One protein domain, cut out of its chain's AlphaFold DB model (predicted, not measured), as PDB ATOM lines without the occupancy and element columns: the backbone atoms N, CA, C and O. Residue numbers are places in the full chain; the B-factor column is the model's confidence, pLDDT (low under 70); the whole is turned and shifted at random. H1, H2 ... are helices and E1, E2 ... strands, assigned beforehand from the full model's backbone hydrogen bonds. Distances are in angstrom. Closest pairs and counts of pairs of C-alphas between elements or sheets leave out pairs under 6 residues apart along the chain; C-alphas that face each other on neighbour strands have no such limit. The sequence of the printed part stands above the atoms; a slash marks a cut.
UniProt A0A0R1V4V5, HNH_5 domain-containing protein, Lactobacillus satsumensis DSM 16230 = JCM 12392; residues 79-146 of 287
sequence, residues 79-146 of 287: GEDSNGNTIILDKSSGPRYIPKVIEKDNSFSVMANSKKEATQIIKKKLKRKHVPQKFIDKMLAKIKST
ATOM      1  N   GLY A  79     125.541 190.783  94.695       90.94
ATOM      2  CA  GLY A  79     125.089 190.379  93.369       90.94
ATOM      3  C   GLY A  79     125.893 189.187  92.865       90.94
ATOM      4  O   GLY A  79     126.755 188.664  93.574       90.94
ATOM      5  N   GLU A  80     125.616 188.759  91.643       92.50
ATOM      6  CA  GLU A  80     126.260 187.601  91.018       92.50
ATOM      7  C   GLU A  80     126.832 187.966  89.649       92.50
ATOM      8  O   GLU A  80     126.256 188.781  88.927       92.50
ATOM      9  N   ASP A  81     127.971 187.375  89.285       91.44
ATOM     10  CA  ASP A  81     128.489 187.450  87.916       91.44
ATOM     11  C   ASP A  81     127.765 186.467  86.972       91.44
ATOM     12  O   ASP A  81     126.913 185.674  87.378       91.44
ATOM     13  N   SER A  82     128.127 186.481  85.686       88.88
ATOM     14  CA  SER A  82     127.561 185.576  84.672       88.88
ATOM     15  C   SER A  82     127.823 184.087  84.924       88.88
ATOM     16  O   SER A  82     127.191 183.246  84.294       88.88
ATOM     17  N   ASN A  83     128.756 183.753  85.816       88.12
ATOM     18  CA  ASN A  83     129.119 182.387  86.178       88.12
ATOM     19  C   ASN A  83     128.507 181.969  87.532       88.12
ATOM     20  O   ASN A  83     128.854 180.907  88.053       88.12
ATOM     21  N   GLY A  84     127.640 182.801  88.127       88.38
ATOM     22  CA  GLY A  84     127.024 182.558  89.433       88.38
ATOM     23  C   GLY A  84     127.969 182.760  90.623       88.38
ATOM     24  O   GLY A  84     127.711 182.252  91.713       88.38
ATOM     25  N   ASN A  85     129.095 183.461  90.450       90.19
ATOM     26  CA  ASN A  85     129.970 183.810  91.566       90.19
ATOM     27  C   ASN A  85     129.436 185.049  92.283       90.19
ATOM     28  O   ASN A  85     129.194 186.086  91.666       90.19
ATOM     29  N   THR A  86     129.315 184.964  93.606       91.31
ATOM     30  CA  THR A  86     128.854 186.088  94.424       91.31
ATOM     31  C   THR A  86     129.905 187.194  94.497       91.31
ATOM     32  O   THR A  86     131.044 186.967  94.923       91.31
ATOM     33  N   ILE A  87     129.479 188.412  94.174       91.56
ATOM     34  CA  ILE A  87     130.223 189.656  94.344       91.56
ATOM     35  C   ILE A  87     129.574 190.449  95.478       91.56
ATOM     36  O   ILE A  87     128.372 190.712  95.478       91.56
ATOM     37  N   ILE A  88     130.382 190.840  96.457       90.94
ATOM     38  CA  ILE A  88     130.013 191.777  97.510       90.94
ATOM     39  C   ILE A  88     130.460 193.168  97.068       90.94
ATOM     40  O   ILE A  88     131.635 193.380  96.779       90.94
ATOM     41  N   LEU A  89     129.535 194.118  97.047       87.94
ATOM     42  CA  LEU A  89     129.845 195.530  96.890       87.94
ATOM     43  C   LEU A  89     129.941 196.145  98.280       87.94
ATOM     44  O   LEU A  89     128.954 196.200  99.008       87.94
ATOM     45  N   ASP A  90     131.127 196.595  98.661       82.75
ATOM     46  CA  ASP A  90     131.308 197.420  99.850       82.75
ATOM     47  C   ASP A  90     131.584 198.856  99.400       82.75
ATOM     48  O   ASP A  90     132.446 199.080  98.547       82.75
ATOM     49  N   LYS A  91     130.861 199.833  99.961       73.56
ATOM     50  CA  LYS A  91     131.063 201.251  99.621       73.56
ATOM     51  C   LYS A  91     132.487 201.726  99.935       73.56
ATOM     52  O   LYS A  91     132.950 202.661  99.295       73.56
ATOM     53  N   SER A  92     133.169 201.095 100.895       77.44
ATOM     54  CA  SER A  92     134.509 201.484 101.346       77.44
ATOM     55  C   SER A  92     135.648 200.800 100.583       77.44
ATOM     56  O   SER A  92     136.693 201.411 100.380       77.44
ATOM     57  N   SER A  93     135.462 199.548 100.146       78.50
ATOM     58  CA  SER A  93     136.539 198.725  99.571       78.50
ATOM     59  C   SER A  93     136.319 198.308  98.113       78.50
ATOM     60  O   SER A  93     137.128 197.558  97.572       78.50
ATOM     61  N   GLY A  94     135.227 198.744  97.482       78.50
ATOM     62  CA  GLY A  94     134.875 198.353  96.117       78.50
ATOM     63  C   GLY A  94     134.343 196.912  95.996       78.50
ATOM     64  O   GLY A  94     134.096 196.241  97.007       78.50
ATOM     65  N   PRO A  95     134.109 196.433  94.759       86.81
ATOM     66  CA  PRO A  95     133.600 195.089  94.494       86.81
ATOM     67  C   PRO A  95     134.622 194.010  94.864       86.81
ATOM     68  O   PRO A  95     135.780 194.068  94.457       86.81
ATOM     69  N   ARG A  96     134.173 192.977  95.579       89.44
ATOM     70  CA  ARG A  96     134.986 191.813  95.955       89.44
ATOM     71  C   ARG A  96     134.225 190.513  95.738       89.44
ATOM     72  O   ARG A  96     133.077 190.387  96.153       89.44
ATOM     73  N   TYR A  97     134.863 189.516  95.148       89.81
ATOM     74  CA  TYR A  97     134.329 188.160  95.107       89.81
ATOM     75  C   TYR A  97     134.370 187.522  96.495       89.81
ATOM     76  O   TYR A  97     135.281 187.774  97.291       89.81
ATOM     77  N   ILE A  98     133.409 186.643  96.778       89.56
ATOM     78  CA  ILE A  98     133.574 185.663  97.853       89.56
ATOM     79  C   ILE A  98     134.584 184.617  97.361       89.56
ATOM     80  O   ILE A  98     134.313 183.969  96.346       89.56
ATOM     81  N   PRO A  99     135.743 184.438  98.029       89.56
ATOM     82  CA  PRO A  99     136.742 183.486  97.572       89.56
ATOM     83  C   PRO A  99     136.169 182.074  97.477       89.56
ATOM     84  O   PRO A  99     135.492 181.600  98.392       89.56
ATOM     85  N   LYS A 100     136.467 181.388  96.375       89.62
ATOM     86  CA  LYS A 100     135.939 180.055  96.073       89.62
ATOM     87  C   LYS A 100     137.074 179.120  95.703       89.62
ATOM     88  O   LYS A 100     138.013 179.507  95.011       89.62
ATOM     89  N   VAL A 101     136.968 177.874  96.150       88.31
ATOM     90  CA  VAL A 101     137.853 176.794  95.716       88.31
ATOM     91  C   VAL A 101     137.028 175.799  94.921       88.31
ATOM     92  O   VAL A 101     136.045 175.277  95.437       88.31
ATOM     93  N   ILE A 102     137.430 175.543  93.682       87.75
ATOM     94  CA  ILE A 102     136.773 174.588  92.790       87.75
ATOM     95  C   ILE A 102     137.716 173.393  92.658       87.75
ATOM     96  O   ILE A 102     138.866 173.568  92.268       87.75
ATOM     97  N   GLU A 103     137.260 172.196  93.016       87.75
ATOM     98  CA  GLU A 103     138.023 170.958  92.815       87.75
ATOM     99  C   GLU A 103     137.555 170.253  91.542       87.75
ATOM    100  O   GLU A 103     136.357 170.191  91.274       87.75
ATOM    101  N   LYS A 104     138.509 169.747  90.760       84.50
ATOM    102  CA  LYS A 104     138.275 168.874  89.608       84.50
ATOM    103  C   LYS A 104     139.339 167.787  89.608       84.50
ATOM    104  O   LYS A 104     140.520 168.099  89.429       84.50
ATOM    105  N   ASP A 105     138.909 166.550  89.826       81.81
ATOM    106  CA  ASP A 105     139.741 165.347  89.879       81.81
ATOM    107  C   ASP A 105     140.988 165.546  90.763       81.81
ATOM    108  O   ASP A 105     140.888 165.719  91.980       81.81
ATOM    109  N   ASN A 106     142.168 165.616  90.140       81.06
ATOM    110  CA  ASN A 106     143.470 165.787  90.789       81.06
ATOM    111  C   ASN A 106     143.941 167.247  90.896       81.06
ATOM    112  O   ASN A 106     145.084 167.514  91.268       81.06
ATOM    113  N   SER A 107     143.084 168.212  90.574       82.31
ATOM    114  CA  SER A 107     143.416 169.633  90.570       82.31
ATOM    115  C   SER A 107     142.400 170.456  91.354       82.31
ATOM    116  O   SER A 107     141.264 170.051  91.602       82.31
ATOM    117  N   PHE A 108     142.813 171.649  91.768       84.44
ATOM    118  CA  PHE A 108     141.882 172.641  92.277       84.44
ATOM    119  C   PHE A 108     142.274 174.029  91.788       84.44
ATOM    120  O   PHE A 108     143.457 174.342  91.658       84.44
ATOM    121  N   SER A 109     141.273 174.866  91.540       84.94
ATOM    122  CA  SER A 109     141.439 176.280  91.225       84.94
ATOM    123  C   SER A 109     140.916 177.140  92.372       84.94
ATOM    124  O   SER A 109     140.018 176.745  93.121       84.94
ATOM    125  N   VAL A 110     141.523 178.313  92.547       87.56
ATOM    126  CA  VAL A 110     141.155 179.272  93.592       87.56
ATOM    127  C   VAL A 110     140.807 180.601  92.944       87.56
ATOM    128  O   VAL A 110     141.626 181.183  92.239       87.56
ATOM    129  N   MET A 111     139.600 181.081  93.224       87.12
ATOM    130  CA  MET A 111     139.165 182.446  92.957       87.12
ATOM    131  C   MET A 111     139.360 183.271  94.229       87.12
ATOM    132  O   MET A 111     138.908 182.865  95.299       87.12
ATOM    133  N   ALA A 112     140.038 184.409  94.119       88.44
ATOM    134  CA  ALA A 112     140.328 185.310  95.232       88.44
ATOM    135  C   ALA A 112     140.483 186.751  94.728       88.44
ATOM    136  O   ALA A 112     140.695 186.977  93.538       88.44
ATOM    137  N   ASN A 113     140.434 187.718  95.642       87.00
ATOM    138  CA  ASN A 113     140.521 189.149  95.339       87.00
ATOM    139  C   ASN A 113     141.966 189.648  95.203       87.00
ATOM    140  O   ASN A 113     142.202 190.778  94.792       87.00
ATOM    141  N   SER A 114     142.953 188.828  95.574       86.88
ATOM    142  CA  SER A 114     144.370 189.158  95.414       86.88
ATOM    143  C   SER A 114     145.248 187.910  95.333       86.88
ATOM    144  O   SER A 114     144.900 186.841  95.845       86.88
ATOM    145  N   LYS A 115     146.458 188.062  94.776       87.56
ATOM    146  CA  LYS A 115     147.496 187.014  94.799       87.56
ATOM    147  C   LYS A 115     147.819 186.542  96.220       87.56
ATOM    148  O   LYS A 115     148.030 185.349  96.439       87.56
ATOM    149  N   LYS A 116     147.864 187.466  97.188       89.06
ATOM    150  CA  LYS A 116     148.165 187.163  98.597       89.06
ATOM    151  C   LYS A 116     147.087 186.264  99.204       89.06
ATOM    152  O   LYS A 116     147.421 185.245  99.806       89.06
ATOM    153  N   GLU A 117     145.820 186.607  98.990       89.56
ATOM    154  CA  GLU A 117     144.676 185.812  99.449       89.56
ATOM    155  C   GLU A 117     144.657 184.426  98.783       89.56
ATOM    156  O   GLU A 117     144.591 183.412  99.480       89.56
ATOM    157  N   ALA A 118     144.841 184.356  97.458       89.00
ATOM    158  CA  ALA A 118     144.936 183.084  96.733       89.00
ATOM    159  C   ALA A 118     146.049 182.184  97.299       89.00
ATOM    160  O   ALA A 118     145.824 181.010  97.592       89.00
ATOM    161  N   THR A 119     147.240 182.751  97.524       90.19
ATOM    162  CA  THR A 119     148.405 182.050  98.092       90.19
ATOM    163  C   THR A 119     148.085 181.460  99.468       90.19
ATOM    164  O   THR A 119     148.426 180.309  99.742       90.19
ATOM    165  N   GLN A 120     147.412 182.221 100.337       91.81
ATOM    166  CA  GLN A 120     147.025 181.758 101.673       91.81
ATOM    167  C   GLN A 120     146.029 180.594 101.609       91.81
ATOM    168  O   GLN A 120     146.217 179.593 102.306       91.81
ATOM    169  N   ILE A 121     145.011 180.693 100.748       90.62
ATOM    170  CA  ILE A 121     144.007 179.638 100.550       90.62
ATOM    171  C   ILE A 121     144.671 178.360 100.019       90.62
ATOM    172  O   ILE A 121     144.474 177.282 100.585       90.62
ATOM    173  N   ILE A 122     145.510 178.481  98.985       90.38
ATOM    174  CA  ILE A 122     146.236 177.362  98.367       90.38
ATOM    175  C   ILE A 122     147.152 176.687  99.391       90.38
ATOM    176  O   ILE A 122     147.076 175.472  99.574       90.38
ATOM    177  N   LYS A 123     147.958 177.464 100.128       91.31
ATOM    178  CA  LYS A 123     148.853 176.944 101.173       91.31
ATOM    179  C   LYS A 123     148.077 176.180 102.246       91.31
ATOM    180  O   LYS A 123     148.466 175.072 102.608       91.31
ATOM    181  N   LYS A 124     146.970 176.746 102.743       91.56
ATOM    182  CA  LYS A 124     146.124 176.107 103.764       91.56
ATOM    183  C   LYS A 124     145.528 174.793 103.253       91.56
ATOM    184  O   LYS A 124     145.472 173.820 104.003       91.56
ATOM    185  N   LYS A 125     145.116 174.743 101.985       89.81
ATOM    186  CA  LYS A 125     144.527 173.550 101.372       89.81
ATOM    187  C   LYS A 125     145.549 172.440 101.116       89.81
ATOM    188  O   LYS A 125     145.288 171.301 101.486       89.81
ATOM    189  N   LEU A 126     146.721 172.762 100.564       90.25
ATOM    190  CA  LEU A 126     147.792 171.783 100.326       90.25
ATOM    191  C   LEU A 126     148.317 171.171 101.629       90.25
ATOM    192  O   LEU A 126     148.519 169.961 101.689       90.25
ATOM    193  N   LYS A 127     148.445 171.978 102.692       90.56
ATOM    194  CA  LYS A 127     148.792 171.476 104.031       90.56
ATOM    195  C   LYS A 127     147.773 170.461 104.554       90.56
ATOM    196  O   LYS A 127     148.171 169.429 105.074       90.56
ATOM    197  N   ARG A 128     146.471 170.716 104.374       89.94
ATOM    198  CA  ARG A 128     145.404 169.763 104.748       89.94
ATOM    199  C   ARG A 128     145.442 168.469 103.933       89.94
ATOM    200  O   ARG A 128     145.051 167.430 104.444       89.94
ATOM    201  N   LYS A 129     145.918 168.526 102.685       88.50
ATOM    202  CA  LYS A 129     146.146 167.346 101.833       88.50
ATOM    203  C   LYS A 129     147.507 166.672 102.081       88.50
ATOM    204  O   LYS A 129     147.893 165.821 101.293       88.50
ATOM    205  N   HIS A 130     148.229 167.047 103.141       90.38
ATOM    206  CA  HIS A 130     149.525 166.466 103.520       90.38
ATOM    207  C   HIS A 130     150.605 166.546 102.425       90.38
ATOM    208  O   HIS A 130     151.517 165.726 102.367       90.38
ATOM    209  N   VAL A 131     150.535 167.558 101.553       88.81
ATOM    210  CA  VAL A 131     151.554 167.770 100.516       88.81
ATOM    211  C   VAL A 131     152.856 168.265 101.168       88.81
ATOM    212  O   VAL A 131     152.799 169.205 101.969       88.81
ATOM    213  N   PRO A 132     154.037 167.712 100.825       91.06
ATOM    214  CA  PRO A 132     155.291 168.137 101.442       91.06
ATOM    215  C   PRO A 132     155.623 169.607 101.153       91.06
ATOM    216  O   PRO A 132     155.450 170.096 100.033       91.06
ATOM    217  N   GLN A 133     156.177 170.304 102.152       88.94
ATOM    218  CA  GLN A 133     156.417 171.755 102.116       88.94
ATOM    219  C   GLN A 133     157.258 172.202 100.903       88.94
ATOM    220  O   GLN A 133     156.923 173.196 100.264       88.94
ATOM    221  N   LYS A 134     158.261 171.408 100.498       89.44
ATOM    222  CA  LYS A 134     159.097 171.668  99.311       89.44
ATOM    223  C   LYS A 134     158.280 171.789  98.015       89.44
ATOM    224  O   LYS A 134     158.567 172.643  97.177       89.44
ATOM    225  N   PHE A 135     157.250 170.957  97.845       86.38
ATOM    226  CA  PHE A 135     156.363 171.023  96.678       86.38
ATOM    227  C   PHE A 135     155.408 172.213  96.763       86.38
ATOM    228  O   PHE A 135     155.163 172.869  95.748       86.38
ATOM    229  N   ILE A 136     154.926 172.534  97.968       87.56
ATOM    230  CA  ILE A 136     154.100 173.723  98.208       87.56
ATOM    231  C   ILE A 136     154.867 174.983  97.797       87.56
ATOM    232  O   ILE A 136     154.347 175.779  97.019       87.56
ATOM    233  N   ASP A 137     156.109 175.149  98.250       87.94
ATOM    234  CA  ASP A 137     156.900 176.354  97.974       87.94
ATOM    235  C   ASP A 137     157.186 176.529  96.476       87.94
ATOM    236  O   ASP A 137     157.035 177.632  95.940       87.94
ATOM    237  N   LYS A 138     157.480 175.429  95.765       86.69
ATOM    238  CA  LYS A 138     157.642 175.434  94.303       86.69
ATOM    239  C   LYS A 138     156.361 175.878  93.584       86.69
ATOM    240  O   LYS A 138     156.427 176.673  92.647       86.69
ATOM    241  N   MET A 139     155.190 175.404  94.022       83.69
ATOM    242  CA  MET A 139     153.906 175.822  93.443       83.69
ATOM    243  C   MET A 139     153.582 177.291  93.743       83.69
ATOM    244  O   MET A 139     153.132 178.011  92.853       83.69
ATOM    245  N   LEU A 140     153.851 177.766  94.964       86.06
ATOM    246  CA  LEU A 140     153.607 179.160  95.344       86.06
ATOM    247  C   LEU A 140     154.504 180.145  94.576       86.06
ATOM    248  O   LEU A 140     154.054 181.247  94.254       86.06
ATOM    249  N   ALA A 141     155.736 179.759  94.233       84.69
ATOM    250  CA  ALA A 141     156.622 180.574  93.398       84.69
ATOM    251  C   ALA A 141     156.028 180.836  92.000       84.69
ATOM    252  O   ALA A 141     156.066 181.970  91.522       84.69
ATOM    253  N   LYS A 142     155.391 179.826  91.391       81.56
ATOM    254  CA  LYS A 142     154.743 179.939  90.070       81.56
ATOM    255  C   LYS A 142     153.550 180.907  90.069       81.56
ATOM    256  O   LYS A 142     153.283 181.577  89.077       81.56
ATOM    257  N   ILE A 143     152.840 181.016  91.191       79.06
ATOM    258  CA  ILE A 143     151.699 181.935  91.337       79.06
ATOM    259  C   ILE A 143     152.172 183.390  91.405       79.06
ATOM    260  O   ILE A 143     151.529 184.279  90.844       79.06
ATOM    261  N   LYS A 144     153.309 183.654  92.067       77.12
ATOM    262  CA  LYS A 144     153.860 185.014  92.176       77.12
ATOM    263  C   LYS A 144     154.141 185.623  90.800       77.12
ATOM    264  O   LYS A 144     153.792 186.785  90.586       77.12
ATOM    265  N   SER A 145     154.686 184.827  89.878       76.88
ATOM    266  CA  SER A 145     155.036 185.247  88.516       76.88
ATOM    267  C   SER A 145     153.865 185.269  87.527       76.88
ATOM    268  O   SER A 145     154.044 185.714  86.401       76.88
ATOM    269  N   THR A 146     152.665 184.823  87.912       78.62
ATOM    270  CA  THR A 146     151.494 184.827  87.014       78.62
ATOM    271  C   THR A 146     150.965 186.253  86.819       78.62
ATOM    272  O   THR A 146     150.776 186.967  87.805       78.62
TER     273      THR A 146
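What this domain is: This is residues 79 to 146 of the 287 residues of the protein "HNH_5 domain-containing protein" of Lactobacillus satsumensis DSM 16230 = JCM 12392 (UniProt A0A0R1V4V5). Three hairpins make a loose, elongated shape with a corner: the strand hairpin E3 and E4 is at the corner, the helical hairpin H1 and H2 lies to one side of it with H1 next to E4, and the strand hairpin E1 and E2 makes the far end, apart from both helices, with E2 running on into E3. The printed part has 68 residues, with four strands, then two helices, mixed in class. It is loose, with a radius of gyration of the C-alphas of 13.9 A, and spans 40 by 26 by 20 A.

How they stand to each other: Look at E3, residues 100 to 104, antiparallel to E4, residues 107 to 111; N 102 and O 109 are 2.9 A apart. The closest C-alphas of E4 and H1, residues 115 to 128, are those of Val 110 and Ala 118, 6.2 A. H2, residues 133 to 144, touches H1, opposite ways at a shallow tilt of 21 degrees, closest at C-alphas 140 and 119, 6.6 A. H1 has every O i to N i+4 pair within hydrogen-bond range, H2 7 of 8. E2, residues 94 to 97, runs on into E3 and is antiparallel to E1, residues 86 to 90; N 88 and O 96 are 2.7 A apart.

Where its parts are: Find E1 beginning at C-alpha 86, (128.854, 186.088, 94.424), and H2 ending at C-alpha 144, (153.860, 185.014, 92.176); H1 measures 20.0 A.

The domain as a whole: The printed part has no cut, and no printed residue is under pLDDT 70.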